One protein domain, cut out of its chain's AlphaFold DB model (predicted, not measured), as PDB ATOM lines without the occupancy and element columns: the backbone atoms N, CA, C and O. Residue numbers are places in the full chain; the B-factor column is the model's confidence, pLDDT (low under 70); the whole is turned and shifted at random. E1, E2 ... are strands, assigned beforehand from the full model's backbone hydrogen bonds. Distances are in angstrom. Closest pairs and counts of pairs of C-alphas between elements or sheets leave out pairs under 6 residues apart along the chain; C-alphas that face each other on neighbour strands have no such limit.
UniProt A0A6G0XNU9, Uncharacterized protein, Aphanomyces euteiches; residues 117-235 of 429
ATOM      1  N   VAL A 117     117.751 197.918 169.066       50.59
ATOM      2  CA  VAL A 117     119.010 198.113 168.360       50.59
ATOM      3  C   VAL A 117     118.807 197.550 166.955       50.59
ATOM      4  O   VAL A 117     118.756 196.346 166.759       50.59
ATOM      5  N   THR A 118     118.609 198.407 165.957       53.03
ATOM      6  CA  THR A 118     118.459 197.988 164.550       53.03
ATOM      7  C   THR A 118     119.803 197.835 163.840       53.03
ATOM      8  O   THR A 118     119.853 197.346 162.713       53.03
ATOM      9  N   GLN A 119     120.893 198.255 164.486       63.28
ATOM     10  CA  GLN A 119     122.248 198.246 163.951       63.28
ATOM     11  C   GLN A 119     123.239 197.887 165.051       63.28
ATOM     12  O   GLN A 119     123.151 198.405 166.161       63.28
ATOM     13  N   CYS A 120     124.197 197.022 164.733       71.69
ATOM     14  CA  CYS A 120     125.238 196.631 165.672       71.69
ATOM     15  C   CYS A 120     126.035 197.853 166.152       71.69
ATOM     16  O   CYS A 120     126.372 198.733 165.360       71.69
ATOM     17  N   SER A 121     126.314 197.914 167.454       75.62
ATOM     18  CA  SER A 121     127.005 199.043 168.075       75.62
ATOM     19  C   SER A 121     128.474 198.712 168.260       75.62
ATOM     20  O   SER A 121     128.802 197.691 168.853       75.62
ATOM     21  N   ALA A 122     129.359 199.598 167.809       77.75
ATOM     22  CA  ALA A 122     130.782 199.516 168.142       77.75
ATOM     23  C   ALA A 122     131.124 200.174 169.494       77.75
ATOM     24  O   ALA A 122     132.216 199.990 170.027       77.75
ATOM     25  N   ALA A 123     130.203 200.971 170.046       78.06
ATOM     26  CA  ALA A 123     130.455 201.829 171.205       78.06
ATOM     27  C   ALA A 123     129.790 201.336 172.496       78.06
ATOM     28  O   ALA A 123     130.146 201.795 173.578       78.06
ATOM     29  N   ASP A 124     128.831 200.414 172.392       77.94
ATOM     30  CA  ASP A 124     128.068 199.907 173.529       77.94
ATOM     31  C   ASP A 124     128.300 198.399 173.701       77.94
ATOM     32  O   ASP A 124     127.689 197.607 172.975       77.94
ATOM     33  N   PRO A 125     129.154 197.985 174.656       72.81
ATOM     34  CA  PRO A 125     129.435 196.580 174.918       72.81
ATOM     35  C   PRO A 125     128.249 195.840 175.539       72.81
ATOM     36  O   PRO A 125     128.322 194.627 175.677       72.81
ATOM     37  N   THR A 126     127.173 196.530 175.926       71.94
ATOM     38  CA  THR A 126     125.931 195.911 176.416       71.94
ATOM     39  C   THR A 126     124.918 195.667 175.297       71.94
ATOM     40  O   THR A 126     123.896 195.017 175.518       71.94
ATOM     41  N   SER A 127     125.216 196.142 174.084       73.38
ATOM     42  CA  SER A 127     124.380 195.929 172.911       73.38
ATOM     43  C   SER A 127     124.291 194.451 172.536       73.38
ATOM     44  O   SER A 127     125.280 193.720 172.514       73.38
ATOM     45  N   VAL A 128     123.085 194.058 172.133       67.88
ATOM     46  CA  VAL A 128     122.713 192.744 171.582       67.88
ATOM     47  C   VAL A 128     123.550 192.316 170.376       67.88
ATOM     48  O   VAL A 128     123.699 191.132 170.087       67.88
ATOM     49  N   CYS A 129     124.102 193.298 169.669       71.75
ATOM     50  CA  CYS A 129     125.047 193.102 168.591       71.75
ATOM     51  C   CYS A 129     126.197 194.091 168.788       71.75
ATOM     52  O   CYS A 129     126.216 195.173 168.198       71.75
ATOM     53  N   TYR A 130     127.113 193.754 169.693       75.56
ATOM     54  CA  TYR A 130     128.327 194.525 169.924       75.56
ATOM     55  C   TYR A 130     129.420 194.125 168.926       75.56
ATOM     56  O   TYR A 130     129.692 192.943 168.713       75.56
ATOM     57  N   LEU A 131     130.053 195.126 168.319       81.31
ATOM     58  CA  LEU A 131     131.256 194.960 167.514       81.31
ATOM     59  C   LEU A 131     132.436 195.513 168.326       81.31
ATOM     60  O   LEU A 131     132.535 196.731 168.487       81.31
ATOM     61  N   PRO A 132     133.311 194.657 168.880       77.38
ATOM     62  CA  PRO A 132     134.450 195.126 169.649       77.38
ATOM     63  C   PRO A 132     135.379 195.964 168.760       77.38
ATOM     64  O   PRO A 132     135.451 195.711 167.561       77.38
ATOM     65  N   PRO A 133     136.117 196.944 169.312       80.12
ATOM     66  CA  PRO A 133     137.103 197.702 168.555       80.12
ATOM     67  C   PRO A 133     138.085 196.794 167.809       80.12
ATOM     68  O   PRO A 133     138.461 195.729 168.304       80.12
ATOM     69  N   ALA A 134     138.543 197.256 166.644       77.25
ATOM     70  CA  ALA A 134     139.541 196.545 165.855       77.25
ATOM     71  C   ALA A 134     140.789 196.225 166.698       77.25
ATOM     72  O   ALA A 134     141.324 197.084 167.402       77.25
ATOM     73  N   SER A 135     141.262 194.985 166.606       85.19
ATOM     74  CA  SER A 135     142.433 194.483 167.321       85.19
ATOM     75  C   SER A 135     143.173 193.496 166.434       85.19
ATOM     76  O   SER A 135     142.548 192.781 165.665       85.19
ATOM     77  N   SER A 136     144.495 193.386 166.569       88.25
ATOM     78  CA  SER A 136     145.255 192.329 165.888       88.25
ATOM     79  C   SER A 136     144.991 190.934 166.465       88.25
ATOM     80  O   SER A 136     145.310 189.930 165.834       88.25
ATOM     81  N   SER A 137     144.416 190.855 167.670       88.06
ATOM     82  CA  SER A 137     144.133 189.587 168.353       88.06
ATOM     83  C   SER A 137     142.804 188.959 167.935       88.06
ATOM     84  O   SER A 137     142.651 187.748 168.074       88.06
ATOM     85  N   TYR A 138     141.859 189.755 167.423       88.00
ATOM     86  CA  TYR A 138     140.509 189.299 167.090       88.00
ATOM     87  C   TYR A 138     139.982 190.003 165.844       88.00
ATOM     88  O   TYR A 138     140.164 191.209 165.701       88.00
ATOM     89  N   CYS A 139     139.283 189.276 164.978       89.38
ATOM     90  CA  CYS A 139     138.648 189.869 163.811       89.38
ATOM     91  C   CYS A 139     137.216 190.315 164.096       89.38
ATOM     92  O   CYS A 139     136.513 189.757 164.941       89.38
ATOM     93  N   MET A 140     136.778 191.288 163.303       88.88
ATOM     94  CA  MET A 140     135.373 191.631 163.123       88.88
ATOM     95  C   MET A 140     134.902 191.127 161.765       88.88
ATOM     96  O   MET A 140     135.680 191.088 160.809       88.88
ATOM     97  N   LEU A 141     133.625 190.765 161.679       87.94
ATOM     98  CA  LEU A 141     133.011 190.422 160.407       87.94
ATOM     99  C   LEU A 141     132.984 191.657 159.496       87.94
ATOM    100  O   LEU A 141     132.537 192.727 159.907       87.94
ATOM    101  N   ASP A 142     133.442 191.508 158.256       88.81
ATOM    102  CA  ASP A 142     133.451 192.580 157.262       88.81
ATOM    103  C   ASP A 142     132.388 192.317 156.192       88.81
ATOM    104  O   ASP A 142     132.541 191.461 155.319       88.81
ATOM    105  N   LYS A 143     131.294 193.082 156.245       87.25
ATOM    106  CA  LYS A 143     130.205 192.997 155.263       87.25
ATOM    107  C   LYS A 143     130.592 193.480 153.861       87.25
ATOM    108  O   LYS A 143     129.816 193.279 152.932       87.25
ATOM    109  N   SER A 144     131.742 194.130 153.682       89.88
ATOM    110  CA  SER A 144     132.217 194.507 152.347       89.88
ATOM    111  C   SER A 144     132.712 193.305 151.537       89.88
ATOM    112  O   SER A 144     132.745 193.381 150.311       89.88
ATOM    113  N   MET A 145     133.030 192.185 152.201       88.69
ATOM    114  CA  MET A 145     133.423 190.941 151.535       88.69
ATOM    115  C   MET A 145     132.272 190.317 150.740       88.69
ATOM    116  O   MET A 145     132.494 189.739 149.682       88.69
ATOM    117  N   ASP A 146     131.046 190.428 151.253       90.50
ATOM    118  CA  ASP A 146     129.829 189.981 150.583       90.50
ATOM    119  C   ASP A 146     128.619 190.713 151.199       90.50
ATOM    120  O   ASP A 146     128.416 190.643 152.416       90.50
ATOM    121  N   PRO A 147     127.787 191.404 150.399       91.06
ATOM    122  CA  PRO A 147     126.658 192.178 150.917       91.06
ATOM    123  C   PRO A 147     125.593 191.325 151.627       91.06
ATOM    124  O   PRO A 147     124.843 191.859 152.452       91.06
ATOM    125  N   ASN A 148     125.524 190.024 151.326       90.69
ATOM    126  CA  ASN A 148     124.561 189.094 151.916       90.69
ATOM    127  C   ASN A 148     125.054 188.494 153.239       90.69
ATOM    128  O   ASN A 148     124.290 187.810 153.916       90.69
ATOM    129  N   VAL A 149     126.299 188.755 153.643       88.19
ATOM    130  CA  VAL A 149     126.774 188.417 154.987       88.19
ATOM    131  C   VAL A 149     126.033 189.270 156.018       88.19
ATOM    132  O   VAL A 149     125.786 190.467 155.827       88.19
ATOM    133  N   MET A 150     125.680 188.665 157.149       85.38
ATOM    134  CA  MET A 150     125.002 189.358 158.238       85.38
ATOM    135  C   MET A 150     125.726 189.188 159.565       85.38
ATOM    136  O   MET A 150     126.276 188.131 159.870       85.38
ATOM    137  N   TYR A 151     125.663 190.239 160.377       82.38
ATOM    138  CA  TYR A 151     126.069 190.158 161.768       82.38
ATOM    139  C   TYR A 151     125.095 189.262 162.528       82.38
ATOM    140  O   TYR A 151     123.880 189.477 162.486       82.38
ATOM    141  N   VAL A 152     125.627 188.268 163.231       77.81
ATOM    142  CA  VAL A 152     124.833 187.396 164.089       77.81
ATOM    143  C   VAL A 152     124.749 188.008 165.484       77.81
ATOM    144  O   VAL A 152     125.755 188.170 166.174       77.81
ATOM    145  N   ALA A 153     123.524 188.328 165.902       65.75
ATOM    146  CA  ALA A 153     123.198 188.865 167.221       65.75
ATOM    147  C   ALA A 153     123.102 187.743 168.274       65.75
ATOM    148  O   ALA A 153     122.095 187.596 168.959       65.75
ATOM    149  N   ASN A 154     124.137 186.902 168.365       65.81
ATOM    150  CA  ASN A 154     124.282 185.933 169.448       65.81
ATOM    151  C   ASN A 154     125.453 186.374 170.333       65.81
ATOM    152  O   ASN A 154     126.600 186.030 170.041       65.81
ATOM    153  N   PRO A 155     125.206 187.179 171.373       54.00
ATOM    154  CA  PRO A 155     126.245 187.535 172.300       54.00
ATOM    155  C   PRO A 155     126.758 186.267 172.974       54.00
ATOM    156  O   PRO A 155     126.057 185.614 173.745       54.00
ATOM    157  N   SER A 156     128.030 185.955 172.727       57.19
ATOM    158  CA  SER A 156     128.827 185.183 173.680       57.19
ATOM    159  C   SER A 156     128.618 185.734 175.096       57.19
ATOM    160  O   SER A 156     128.316 186.917 175.245       57.19
ATOM    161  N   ILE A 157     128.917 184.958 176.139       58.59
ATOM    162  CA  ILE A 157     128.876 185.424 177.543       58.59
ATOM    163  C   ILE A 157     129.628 186.768 177.753       58.59
ATOM    164  O   ILE A 157     129.320 187.502 178.687       58.59
ATOM    165  N   ALA A 158     130.576 187.119 176.868       61.84
ATOM    166  CA  ALA A 158     131.358 188.359 176.887       61.84
ATOM    167  C   ALA A 158     131.077 189.350 175.728       61.84
ATOM    168  O   ALA A 158     131.865 190.269 175.525       61.84
ATOM    169  N   ASN A 159     130.016 189.162 174.931       66.88
ATOM    170  CA  ASN A 159     129.698 189.958 173.727       66.88
ATOM    171  C   ASN A 159     130.860 190.096 172.713       66.88
ATOM    172  O   ASN A 159     130.902 191.022 171.915       66.88
ATOM    173  N   ALA A 160     131.820 189.172 172.719       74.31
ATOM    174  CA  ALA A 160     133.085 189.303 172.005       74.31
ATOM    175  C   ALA A 160     133.093 188.644 170.615       74.31
ATOM    176  O   ALA A 160     134.138 188.593 169.972       74.31
ATOM    177  N   ASN A 161     131.959 188.124 170.139       76.81
ATOM    178  CA  ASN A 161     131.880 187.350 168.898       76.81
ATOM    179  C   ASN A 161     132.137 188.181 167.631       76.81
ATOM    180  O   ASN A 161     132.232 187.594 166.563       76.81
ATOM    181  N   GLY A 162     132.229 189.513 167.704       80.69
ATOM    182  CA  GLY A 162     132.606 190.349 166.557       80.69
ATOM    183  C   GLY A 162     131.643 190.265 165.373       80.69
ATOM    184  O   GLY A 162     132.054 190.463 164.229       80.69
ATOM    185  N   GLY A 163     130.377 189.935 165.646       82.88
ATOM    186  CA  GLY A 163     129.340 189.725 164.640       82.88
ATOM    187  C   GLY A 163     129.358 188.348 163.967       82.88
ATOM    188  O   GLY A 163     128.516 188.092 163.108       82.88
ATOM    189  N   PHE A 164     130.271 187.456 164.351       83.75
ATOM    190  CA  PHE A 164     130.336 186.088 163.842       83.75
ATOM    191  C   PHE A 164     129.294 185.171 164.489       83.75
ATOM    192  O   PHE A 164     128.838 185.374 165.615       83.75
ATOM    193  N   ALA A 165     128.958 184.100 163.779       79.88
ATOM    194  CA  ALA A 165     128.086 183.024 164.223       79.88
ATOM    195  C   ALA A 165     128.813 182.088 165.211       79.88
ATOM    196  O   ALA A 165     128.960 180.896 164.954       79.88
ATOM    197  N   MET A 166     129.316 182.621 166.325       77.69
ATOM    198  CA  MET A 166     130.094 181.874 167.318       77.69
ATOM    199  C   MET A 166     129.811 182.367 168.740       77.69
ATOM    200  O   MET A 166     129.507 183.539 168.943       77.69
ATOM    201  N   ASP A 167     129.982 181.483 169.726       74.50
ATOM    202  CA  ASP A 167     129.841 181.806 171.156       74.50
ATOM    203  C   ASP A 167     131.152 182.335 171.779       74.50
ATOM    204  O   ASP A 167     131.198 182.628 172.971       74.50
ATOM    205  N   GLN A 168     132.225 182.474 170.993       78.44
ATOM    206  CA  GLN A 168     133.518 183.021 171.418       78.44
ATOM    207  C   GLN A 168     134.033 184.074 170.433       78.44
ATOM    208  O   GLN A 168     133.565 184.163 169.297       78.44
ATOM    209  N   ALA A 169     135.032 184.848 170.864       82.75
ATOM    210  CA  ALA A 169     135.716 185.788 169.990       82.75
ATOM    211  C   ALA A 169     136.414 185.079 168.823       82.75
ATOM    212  O   ALA A 169     137.046 184.035 168.995       82.75
ATOM    213  N   CYS A 170     136.324 185.682 167.640       85.38
ATOM    214  CA  CYS A 170     137.038 185.252 166.444       85.38
ATOM    215  C   CYS A 170     138.525 185.607 166.574       85.38
ATOM    216  O   CYS A 170     138.942 186.696 166.191       85.38
ATOM    217  N   ALA A 171     139.316 184.727 167.190       88.56
ATOM    218  CA  ALA A 171     140.734 184.970 167.436       88.56
ATOM    219  C   ALA A 171     141.573 184.879 166.153       88.56
ATOM    220  O   ALA A 171     141.291 184.074 165.265       88.56
ATOM    221  N   SER A 172     142.649 185.666 166.087       90.38
ATOM    222  CA  SER A 172     143.661 185.563 165.028       90.38
ATOM    223  C   SER A 172     144.191 184.128 164.912       90.38
ATOM    224  O   SER A 172     144.431 183.459 165.917       90.38
ATOM    225  N   GLY A 173     144.322 183.639 163.680       86.50
ATOM    226  CA  GLY A 173     144.647 182.254 163.340       86.50
ATOM    227  C   GLY A 173     143.453 181.291 163.340       86.50
ATOM    228  O   GLY A 173     143.619 180.136 162.956       86.50
ATOM    229  N   SER A 174     142.258 181.730 163.753       84.69
ATOM    230  CA  SER A 174     141.048 180.894 163.772       84.69
ATOM    231  C   SER A 174     140.213 181.059 162.503       84.69
ATOM    232  O   SER A 174     140.319 182.056 161.789       84.69
ATOM    233  N   ARG A 175     139.331 180.090 162.244       83.25
ATOM    234  CA  ARG A 175     138.290 180.177 161.212       83.25
ATOM    235  C   ARG A 175     136.960 180.535 161.859       83.25
ATOM    236  O   ARG A 175     136.549 179.894 162.823       83.25
ATOM    237  N   CYS A 176     136.321 181.582 161.351       82.75
ATOM    238  CA  CYS A 176     135.230 182.254 162.039       82.75
ATOM    239  C   CYS A 176     133.918 182.101 161.286       82.75
ATOM    240  O   CYS A 176     133.724 182.659 160.203       82.75
ATOM    241  N   THR A 177     133.019 181.308 161.862       82.81
ATOM    242  CA  THR A 177     131.718 180.993 161.271       82.81
ATOM    243  C   THR A 177     130.895 182.266 161.110       82.81
ATOM    244  O   THR A 177     130.846 183.100 162.011       82.81
ATOM    245  N   TYR A 178     130.230 182.436 159.973       83.19
ATOM    246  CA  TYR A 178     129.444 183.627 159.647       83.19
ATOM    247  C   TYR A 178     128.010 183.247 159.267       83.19
ATOM    248  O   TYR A 178     127.719 182.093 158.951       83.19
ATOM    249  N   GLY A 179     127.104 184.224 159.332       84.00
ATOM    250  CA  GLY A 179     125.718 184.080 158.894       84.00
ATOM    251  C   GLY A 179     125.482 184.749 157.541       84.00
ATOM    252  O   GLY A 179     126.119 185.755 157.222       84.00
ATOM    253  N   CYS A 180     124.527 184.222 156.779       86.69
ATOM    254  CA  CYS A 180     124.029 184.826 155.545       86.69
ATOM    255  C   CYS A 180     122.577 185.264 155.728       86.69
ATOM    256  O   CYS A 180     121.791 184.533 156.325       86.69
ATOM    257  N   GLU A 181     122.219 186.432 155.202       88.75
ATOM    258  CA  GLU A 181     120.832 186.895 155.156       88.75
ATOM    259  C   GLU A 181     119.990 185.875 154.369       88.75
ATOM    260  O   GLU A 181     120.386 185.460 153.279       88.75
ATOM    261  N   PRO A 182     118.826 185.442 154.868       88.12
ATOM    262  CA  PRO A 182     117.967 184.543 154.107       88.12
ATOM    263  C   PRO A 182     117.486 185.174 152.791       88.12
ATOM    264  O   PRO A 182     117.202 186.373 152.753       88.12
ATOM    265  N   PRO A 183     117.388 184.395 151.697       90.00
ATOM    266  CA  PRO A 183     117.415 182.927 151.631       90.00
ATOM    267  C   PRO A 183     118.807 182.318 151.366       90.00
ATOM    268  O   PRO A 183     118.901 181.165 150.938       90.00
ATOM    269  N   PHE A 184     119.885 183.082 151.548       89.50
ATOM    270  CA  PHE A 184     121.239 182.633 151.235       89.50
ATOM    271  C   PHE A 184     121.767 181.639 152.282       89.50
ATOM    272  O   PHE A 184     121.347 181.631 153.443       89.50
ATOM    273  N   VAL A 185     122.703 180.795 151.853       84.25
ATOM    274  CA  VAL A 185     123.467 179.858 152.684       84.25
ATOM    275  C   VAL A 185     124.958 180.192 152.597       84.25
ATOM    276  O   VAL A 185     125.404 180.683 151.553       84.25
ATOM    277  N   PRO A 186     125.750 179.922 153.650       81.75
ATOM    278  CA  PRO A 186     127.204 179.991 153.553       81.75
ATOM    279  C   PRO A 186     127.717 179.082 152.427       81.75
ATOM    280  O   PRO A 186     127.289 177.935 152.295       81.75
ATOM    281  N   SER A 187     128.610 179.591 151.585       78.06
ATOM    282  CA  SER A 187     129.322 178.787 150.591       78.06
ATOM    283  C   SER A 187     130.519 178.084 151.232       78.06
ATOM    284  O   SER A 187     130.886 178.380 152.358       78.06
ATOM    285  N   SER A 188     131.182 177.172 150.519       65.62
ATOM    286  CA  SER A 188     132.452 176.599 150.985       65.62
ATOM    287  C   SER A 188     133.621 177.594 150.958       65.62
ATOM    288  O   SER A 188     134.703 177.245 151.418       65.62
ATOM    289  N   ASN A 189     133.443 178.808 150.425       63.00
ATOM    290  CA  ASN A 189     134.468 179.847 150.435       63.00
ATOM    291  C   ASN A 189     134.544 180.461 151.838       63.00
ATOM    292  O   ASN A 189     133.705 181.269 152.221       63.00
ATOM    293  N   GLY A 190     135.501 180.017 152.644       54.66
ATOM    294  CA  GLY A 190     135.410 180.090 154.098       54.66
ATOM    295  C   GLY A 190     135.597 178.722 154.750       54.66
ATOM    296  O   GLY A 190     135.659 178.630 155.965       54.66
ATOM    297  N   TRP A 191     135.767 177.644 154.002       62.06
ATOM    298  CA  TRP A 191     136.244 176.374 154.525       62.06
ATOM    299  C   TRP A 191     137.578 176.050 153.868       62.06
ATOM    300  O   TRP A 191     137.737 176.144 152.657       62.06
ATOM    301  N   SER A 192     138.547 175.658 154.692       53.41
ATOM    302  CA  SER A 192     139.869 175.256 154.221       53.41
ATOM    303  C   SER A 192     139.752 174.156 153.159       53.41
ATOM    304  O   SER A 192     139.183 173.093 153.408       53.41
ATOM    305  N   ASN A 193     140.361 174.380 151.990       49.50
ATOM    306  CA  ASN A 193     140.489 173.378 150.923       49.50
ATOM    307  C   ASN A 193     141.323 172.151 151.347       49.50
ATOM    308  O   ASN A 193     141.325 171.138 150.655       49.50
ATOM    309  N   ALA A 194     142.056 172.233 152.467       51.12
ATOM    310  CA  ALA A 194     142.727 171.076 153.060       51.12
ATOM    311  C   ALA A 194     141.750 170.171 153.835       51.12
ATOM    312  O   ALA A 194     142.027 168.986 154.010       51.12
ATOM    313  N   ASP A 195     140.606 170.717 154.262       49.19
ATOM    314  CA  ASP A 195     139.586 170.033 155.061       49.19
ATOM    315  C   ASP A 195     138.332 169.672 154.246       49.19
ATOM    316  O   ASP A 195     137.562 168.811 154.665       49.19
ATOM    317  N   CYS A 196     138.131 170.277 153.069       47.84
ATOM    318  CA  CYS A 196     137.039 169.970 152.143       47.84
ATOM    319  C   CYS A 196     137.587 169.665 150.738       47.84
ATOM    320  O   CYS A 196     138.362 170.436 150.178       47.84
ATOM    321  N   ILE A 197     137.165 168.539 150.146       41.75
ATOM    322  CA  ILE A 197     137.472 168.209 148.744       41.75
ATOM    323  C   ILE A 197     136.766 169.241 147.843       41.75
ATOM    324  O   ILE A 197     135.637 169.629 148.159       41.75
ATOM    325  N   PRO A 198     137.382 169.702 146.734       38.88
ATOM    326  CA  PRO A 198     136.860 170.828 145.979       38.88
ATOM    327  C   PRO A 198     135.447 170.568 145.451       38.88
ATOM    328  O   PRO A 198     135.194 169.585 144.757       38.88
ATOM    329  N   TYR A 199     134.568 171.524 145.744       43.47
ATOM    330  CA  TYR A 199     133.543 172.077 144.857       43.47
ATOM    331  C   TYR A 199     132.430 171.186 144.276       43.47
ATOM    332  O   TYR A 199     131.523 171.733 143.653       43.47
ATOM    333  N   LEU A 200     132.429 169.866 144.487       39.19
ATOM    334  CA  LEU A 200     131.421 168.985 143.878       39.19
ATOM    335  C   LEU A 200     130.558 168.169 144.835       39.19
ATOM    336  O   LEU A 200     129.464 167.791 144.435       39.19
ATOM    337  N   ALA A 201     130.973 167.915 146.071       41.94
ATOM    338  CA  ALA A 201     130.131 167.253 147.065       41.94
ATOM    339  C   ALA A 201     130.921 167.071 148.362       41.94
ATOM    340  O   ALA A 201     131.989 166.470 148.341       41.94
ATOM    341  N   LEU A 202     130.311 167.479 149.478       44.41
ATOM    342  CA  LEU A 202     130.550 166.931 150.818       44.41
ATOM    343  C   LEU A 202     131.939 167.241 151.419       44.41
ATOM    344  O   LEU A 202     132.914 166.525 151.198       44.41
ATOM    345  N   CYS A 203     132.003 168.234 152.315       44.75
ATOM    346  CA  CYS A 203     133.035 168.216 153.357       44.75
ATOM    347  C   CYS A 203     132.918 166.886 154.145       44.75
ATOM    348  O   CYS A 203     131.791 166.425 154.383       44.75
ATOM    349  N   PRO A 204     134.035 166.244 154.533       37.94
ATOM    350  CA  PRO A 204     134.006 164.995 155.273       37.94
ATOM    351  C   PRO A 204     133.178 165.129 156.560       37.94
ATOM    352  O   PRO A 204     133.128 166.202 157.168       37.94
ATOM    353  N   PRO A 205     132.501 164.047 156.986       39.75
ATOM    354  CA  PRO A 205     131.691 164.055 158.189       39.75
ATOM    355  C   PRO A 205     132.583 164.335 159.398       39.75
ATOM    356  O   PRO A 205     133.406 163.504 159.765       39.75
ATOM    357  N   TYR A 206     132.377 165.496 160.016       42.38
ATOM    358  CA  TYR A 206     132.739 165.767 161.403       42.38
ATOM    359  C   TYR A 206     134.173 165.344 161.779       42.38
ATOM    360  O   TYR A 206     134.389 164.505 162.651       42.38
ATOM    361  N   SER A 207     135.182 165.951 161.155       38.75
ATOM    362  CA  SER A 207     136.454 166.149 161.854       38.75
ATOM    363  C   SER A 207     136.360 167.420 162.716       38.75
ATOM    364  O   SER A 207     135.680 168.373 162.310       38.75
ATOM    365  N   PRO A 208     137.045 167.493 163.871       43.19
ATOM    366  CA  PRO A 208     137.165 168.731 164.641       43.19
ATOM    367  C   PRO A 208     137.618 169.937 163.796       43.19
ATOM    368  O   PRO A 208     137.218 171.056 164.094       43.19
ATOM    369  N   ALA A 209     138.375 169.705 162.712       39.56
ATOM    370  CA  ALA A 209     138.836 170.729 161.768       39.56
ATOM    371  C   ALA A 209     137.750 171.183 160.763       39.56
ATOM    372  O   ALA A 209     137.614 172.371 160.485       39.56
ATOM    373  N   THR A 210     136.896 170.272 160.279       42.47
ATOM    374  CA  THR A 210     135.730 170.604 159.423       42.47
ATOM    375  C   THR A 210     134.555 171.211 160.195       42.47
ATOM    376  O   THR A 210     133.679 171.835 159.598       42.47
ATOM    377  N   ALA A 211     134.522 171.029 161.520       45.06
ATOM    378  CA  ALA A 211     133.555 171.675 162.407       45.06
ATOM    379  C   ALA A 211     133.874 173.169 162.621       45.06
ATOM    380  O   ALA A 211     132.969 173.951 162.904       45.06
ATOM    381  N   THR A 212     135.132 173.577 162.425       54.69
ATOM    382  CA  THR A 212     135.600 174.972 162.470       54.69
ATOM    383  C   THR A 212     135.582 175.617 161.084       54.69
ATOM    384  O   THR A 212     136.588 176.104 160.576       54.69
ATOM    385  N   GLY A 213     134.419 175.575 160.442       63.94
ATOM    386  CA  GLY A 213     134.147 176.330 159.225       63.94
ATOM    387  C   GLY A 213     134.121 177.837 159.441       63.94
ATOM    388  O   GLY A 213     133.716 178.302 160.507       63.94
ATOM    389  N   GLY A 214     134.482 178.611 158.422       76.56
ATOM    390  CA  GLY A 214     134.322 180.062 158.402       76.56
ATOM    391  C   GLY A 214     135.539 180.854 157.917       76.56
ATOM    392  O   GLY A 214     136.623 180.330 157.669       76.56
ATOM    393  N   ILE A 215     135.361 182.160 157.789       85.25
ATOM    394  CA  ILE A 215     136.351 183.068 157.201       85.25
ATOM    395  C   ILE A 215     137.615 183.079 158.071       85.25
ATOM    396  O   ILE A 215     137.516 183.135 159.298       85.25
ATOM    397  N   LEU A 216     138.801 182.995 157.459       86.81
ATOM    398  CA  LEU A 216     140.060 183.010 158.202       86.81
ATOM    399  C   LEU A 216     140.252 184.380 158.852       86.81
ATOM    400  O   LEU A 216     140.133 185.408 158.189       86.81
ATOM    401  N   CYS A 217     140.583 184.388 160.136       89.75
ATOM    402  CA  CYS A 217     141.047 185.576 160.826       89.75
ATOM    403  C   CYS A 217     142.574 185.608 160.832       89.75
ATOM    404  O   CYS A 217     143.203 184.740 161.430       89.75
ATOM    405  N   ASP A 218     143.176 186.615 160.209       91.25
ATOM    406  CA  ASP A 218     144.619 186.840 160.193       91.25
ATOM    407  C   ASP A 218     144.933 188.244 160.717       91.25
ATOM    408  O   ASP A 218     144.608 189.256 160.097       91.25
ATOM    409  N   ASN A 219     145.542 188.307 161.901       92.06
ATOM    410  CA  ASN A 219     146.000 189.538 162.547       92.06
ATOM    411  C   ASN A 219     144.929 190.643 162.616       92.06
ATOM    412  O   ASN A 219     145.210 191.821 162.390       92.06
ATOM    413  N   GLY A 220     143.690 190.260 162.941       88.75
ATOM    414  CA  GLY A 220     142.558 191.186 163.056       88.75
ATOM    415  C   GLY A 220     141.813 191.461 161.753       88.75
ATOM    416  O   GLY A 220     140.816 192.184 161.760       88.75
ATOM    417  N   ARG A 221     142.257 190.875 160.637       91.50
ATOM    418  CA  ARG A 221     141.614 190.985 159.331       91.50
ATOM    419  C   ARG A 221     141.007 189.656 158.895       91.50
ATOM    420  O   ARG A 221     141.641 188.610 158.972       91.50
ATOM    421  N   VAL A 222     139.788 189.718 158.377       90.19
ATOM    422  CA  VAL A 222     139.142 188.582 157.719       90.19
ATOM    423  C   VAL A 222     139.666 188.368 156.301       90.19
ATOM    424  O   VAL A 222     139.826 189.321 155.534       90.19
ATOM    425  N   ILE A 223     139.921 187.110 155.949       88.00
ATOM    426  CA  ILE A 223     140.430 186.682 154.646       88.00
ATOM    427  C   ILE A 223     139.581 185.508 154.143       88.00
ATOM    428  O   ILE A 223     139.457 184.482 154.814       88.00
ATOM    429  N   ALA A 224     138.980 185.669 152.961       82.62
ATOM    430  CA  ALA A 224     138.328 184.575 152.241       82.62
ATOM    431  C   ALA A 224     139.385 183.694 151.563       82.62
ATOM    432  O   ALA A 224     140.422 184.206 151.140       82.62
ATOM    433  N   ASP A 225     139.117 182.392 151.431       78.62
ATOM    434  CA  ASP A 225     140.060 181.477 150.774       78.62
ATOM    435  C   ASP A 225     140.174 181.776 149.269       78.62
ATOM    436  O   ASP A 225     141.261 181.685 148.700       78.62
ATOM    437  N   ASP A 226     139.070 182.188 148.639       79.44
ATOM    438  CA  ASP A 226     139.028 182.708 147.274       79.44
ATOM    439  C   ASP A 226     138.281 184.060 147.241       79.44
ATOM    440  O   ASP A 226     137.058 184.102 147.393       79.44
ATOM    441  N   PRO A 227     138.968 185.195 147.018       81.12
ATOM    442  CA  PRO A 227     138.326 186.508 146.985       81.12
ATOM    443  C   PRO A 227     137.394 186.713 145.778       81.12
ATOM    444  O   PRO A 227     136.672 187.705 145.737       81.12
ATOM    445  N   THR A 228     137.415 185.822 144.782       80.94
ATOM    446  CA  THR A 228     136.546 185.900 143.596       80.94
ATOM    447  C   THR A 228     135.204 185.194 143.786       80.94
ATOM    448  O   THR A 228     134.302 185.353 142.964       80.94
ATOM    449  N   GLN A 229     135.049 184.433 144.871       78.81
ATOM    450  CA  GLN A 229     133.848 183.660 145.164       78.81
ATOM    451  C   GLN A 229     132.989 184.342 146.228       78.81
ATOM    452  O   GLN A 229     133.486 184.899 147.204       78.81
ATOM    453  N   HIS A 230     131.671 184.239 146.079       86.62
ATOM    454  CA  HIS A 230     130.733 184.730 147.086       86.62
ATOM    455  C   HIS A 230     130.815 183.905 148.376       86.62
ATOM    456  O   HIS A 230     130.927 182.677 148.334       86.62
ATOM    457  N   LEU A 231     130.711 184.579 149.521       85.88
ATOM    458  CA  LEU A 231     130.612 183.941 150.835       85.88
ATOM    459  C   LEU A 231     129.194 183.416 151.076       85.88
ATOM    460  O   LEU A 231     129.012 182.408 151.755       85.88
ATOM    461  N   CYS A 232     128.192 184.088 150.513       88.69
ATOM    462  CA  CYS A 232     126.787 183.739 150.639       88.69
ATOM    463  C   CYS A 232     126.197 183.444 149.260       88.69
ATOM    464  O   CYS A 232     126.158 184.305 148.383       88.69
ATOM    465  N   VAL A 233     125.704 182.221 149.071       87.88
ATOM    466  CA  VAL A 233     125.107 181.764 147.807       87.88
ATOM    467  C   VAL A 233     123.625 181.441 147.994       87.88
ATOM    468  O   VAL A 233     123.217 181.098 149.104       87.88
ATOM    469  N   PRO A 234     122.780 181.575 146.957       88.62
ATOM    470  CA  PRO A 234     121.358 181.273 147.087       88.62
ATOM    471  C   PRO A 234     121.112 179.834 147.565       88.62
ATOM    472  O   PRO A 234     121.691 178.887 147.028       88.62
ATOM    473  N   GLY A 235     120.235 179.669 148.560       86.06
ATOM    474  CA  GLY A 235     119.668 178.368 148.910       86.06
ATOM    475  C   GLY A 235     118.616 177.905 147.896       86.06
ATOM    476  O   GLY A 235     118.421 178.511 146.840       86.06
TER     477      GLY A 235
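Overview. This is residues 117 to 235 of the 429 residues of an uncharacterized protein of Aphanomyces euteiches (UniProt A0A6G0XNU9). There is little regular structure: the domain is a mass of winding loops holding two small two-stranded pieces, the hairpin of E2 and E3 and the pair E1 and E4. The printed part has 119 residues, with no named helix and four named strands, E1 to E4 in chain order; both sheets are antiparallel. The class is all strand, with 13 residues in named elements, under half. It is compact, radius of gyration of the C-alphas 14.0 A, and only just elongated, spanning 43 by 28 by 24 A.

Arrangement. E2, residues 215 to 218, and E3, residues 221 to 223, are an antiparallel hairpin; N 218 and O 221 are within hydrogen-bond range at 2.8 A. E1, residues 184 to 186, and E4, residues 232 to 234, are antiparallel, with N 185 and O 233 at 2.8 A. E2 and E4 are apart.

Along the chain. E2 is 9.6 A long, E3 6.5 A, E1 and E4 6.9 A each. C-alpha 184 is at (121.239, 182.633, 151.235), C-alpha 234 at (121.358, 181.273, 147.087).

Size, cuts and confidence. The farthest C-alphas, Asp 124 and Leu 200, are 43.0 A apart. The printed part has no cut; the link E1 to E2 is long. Residues under pLDDT 70 include 188 to 213.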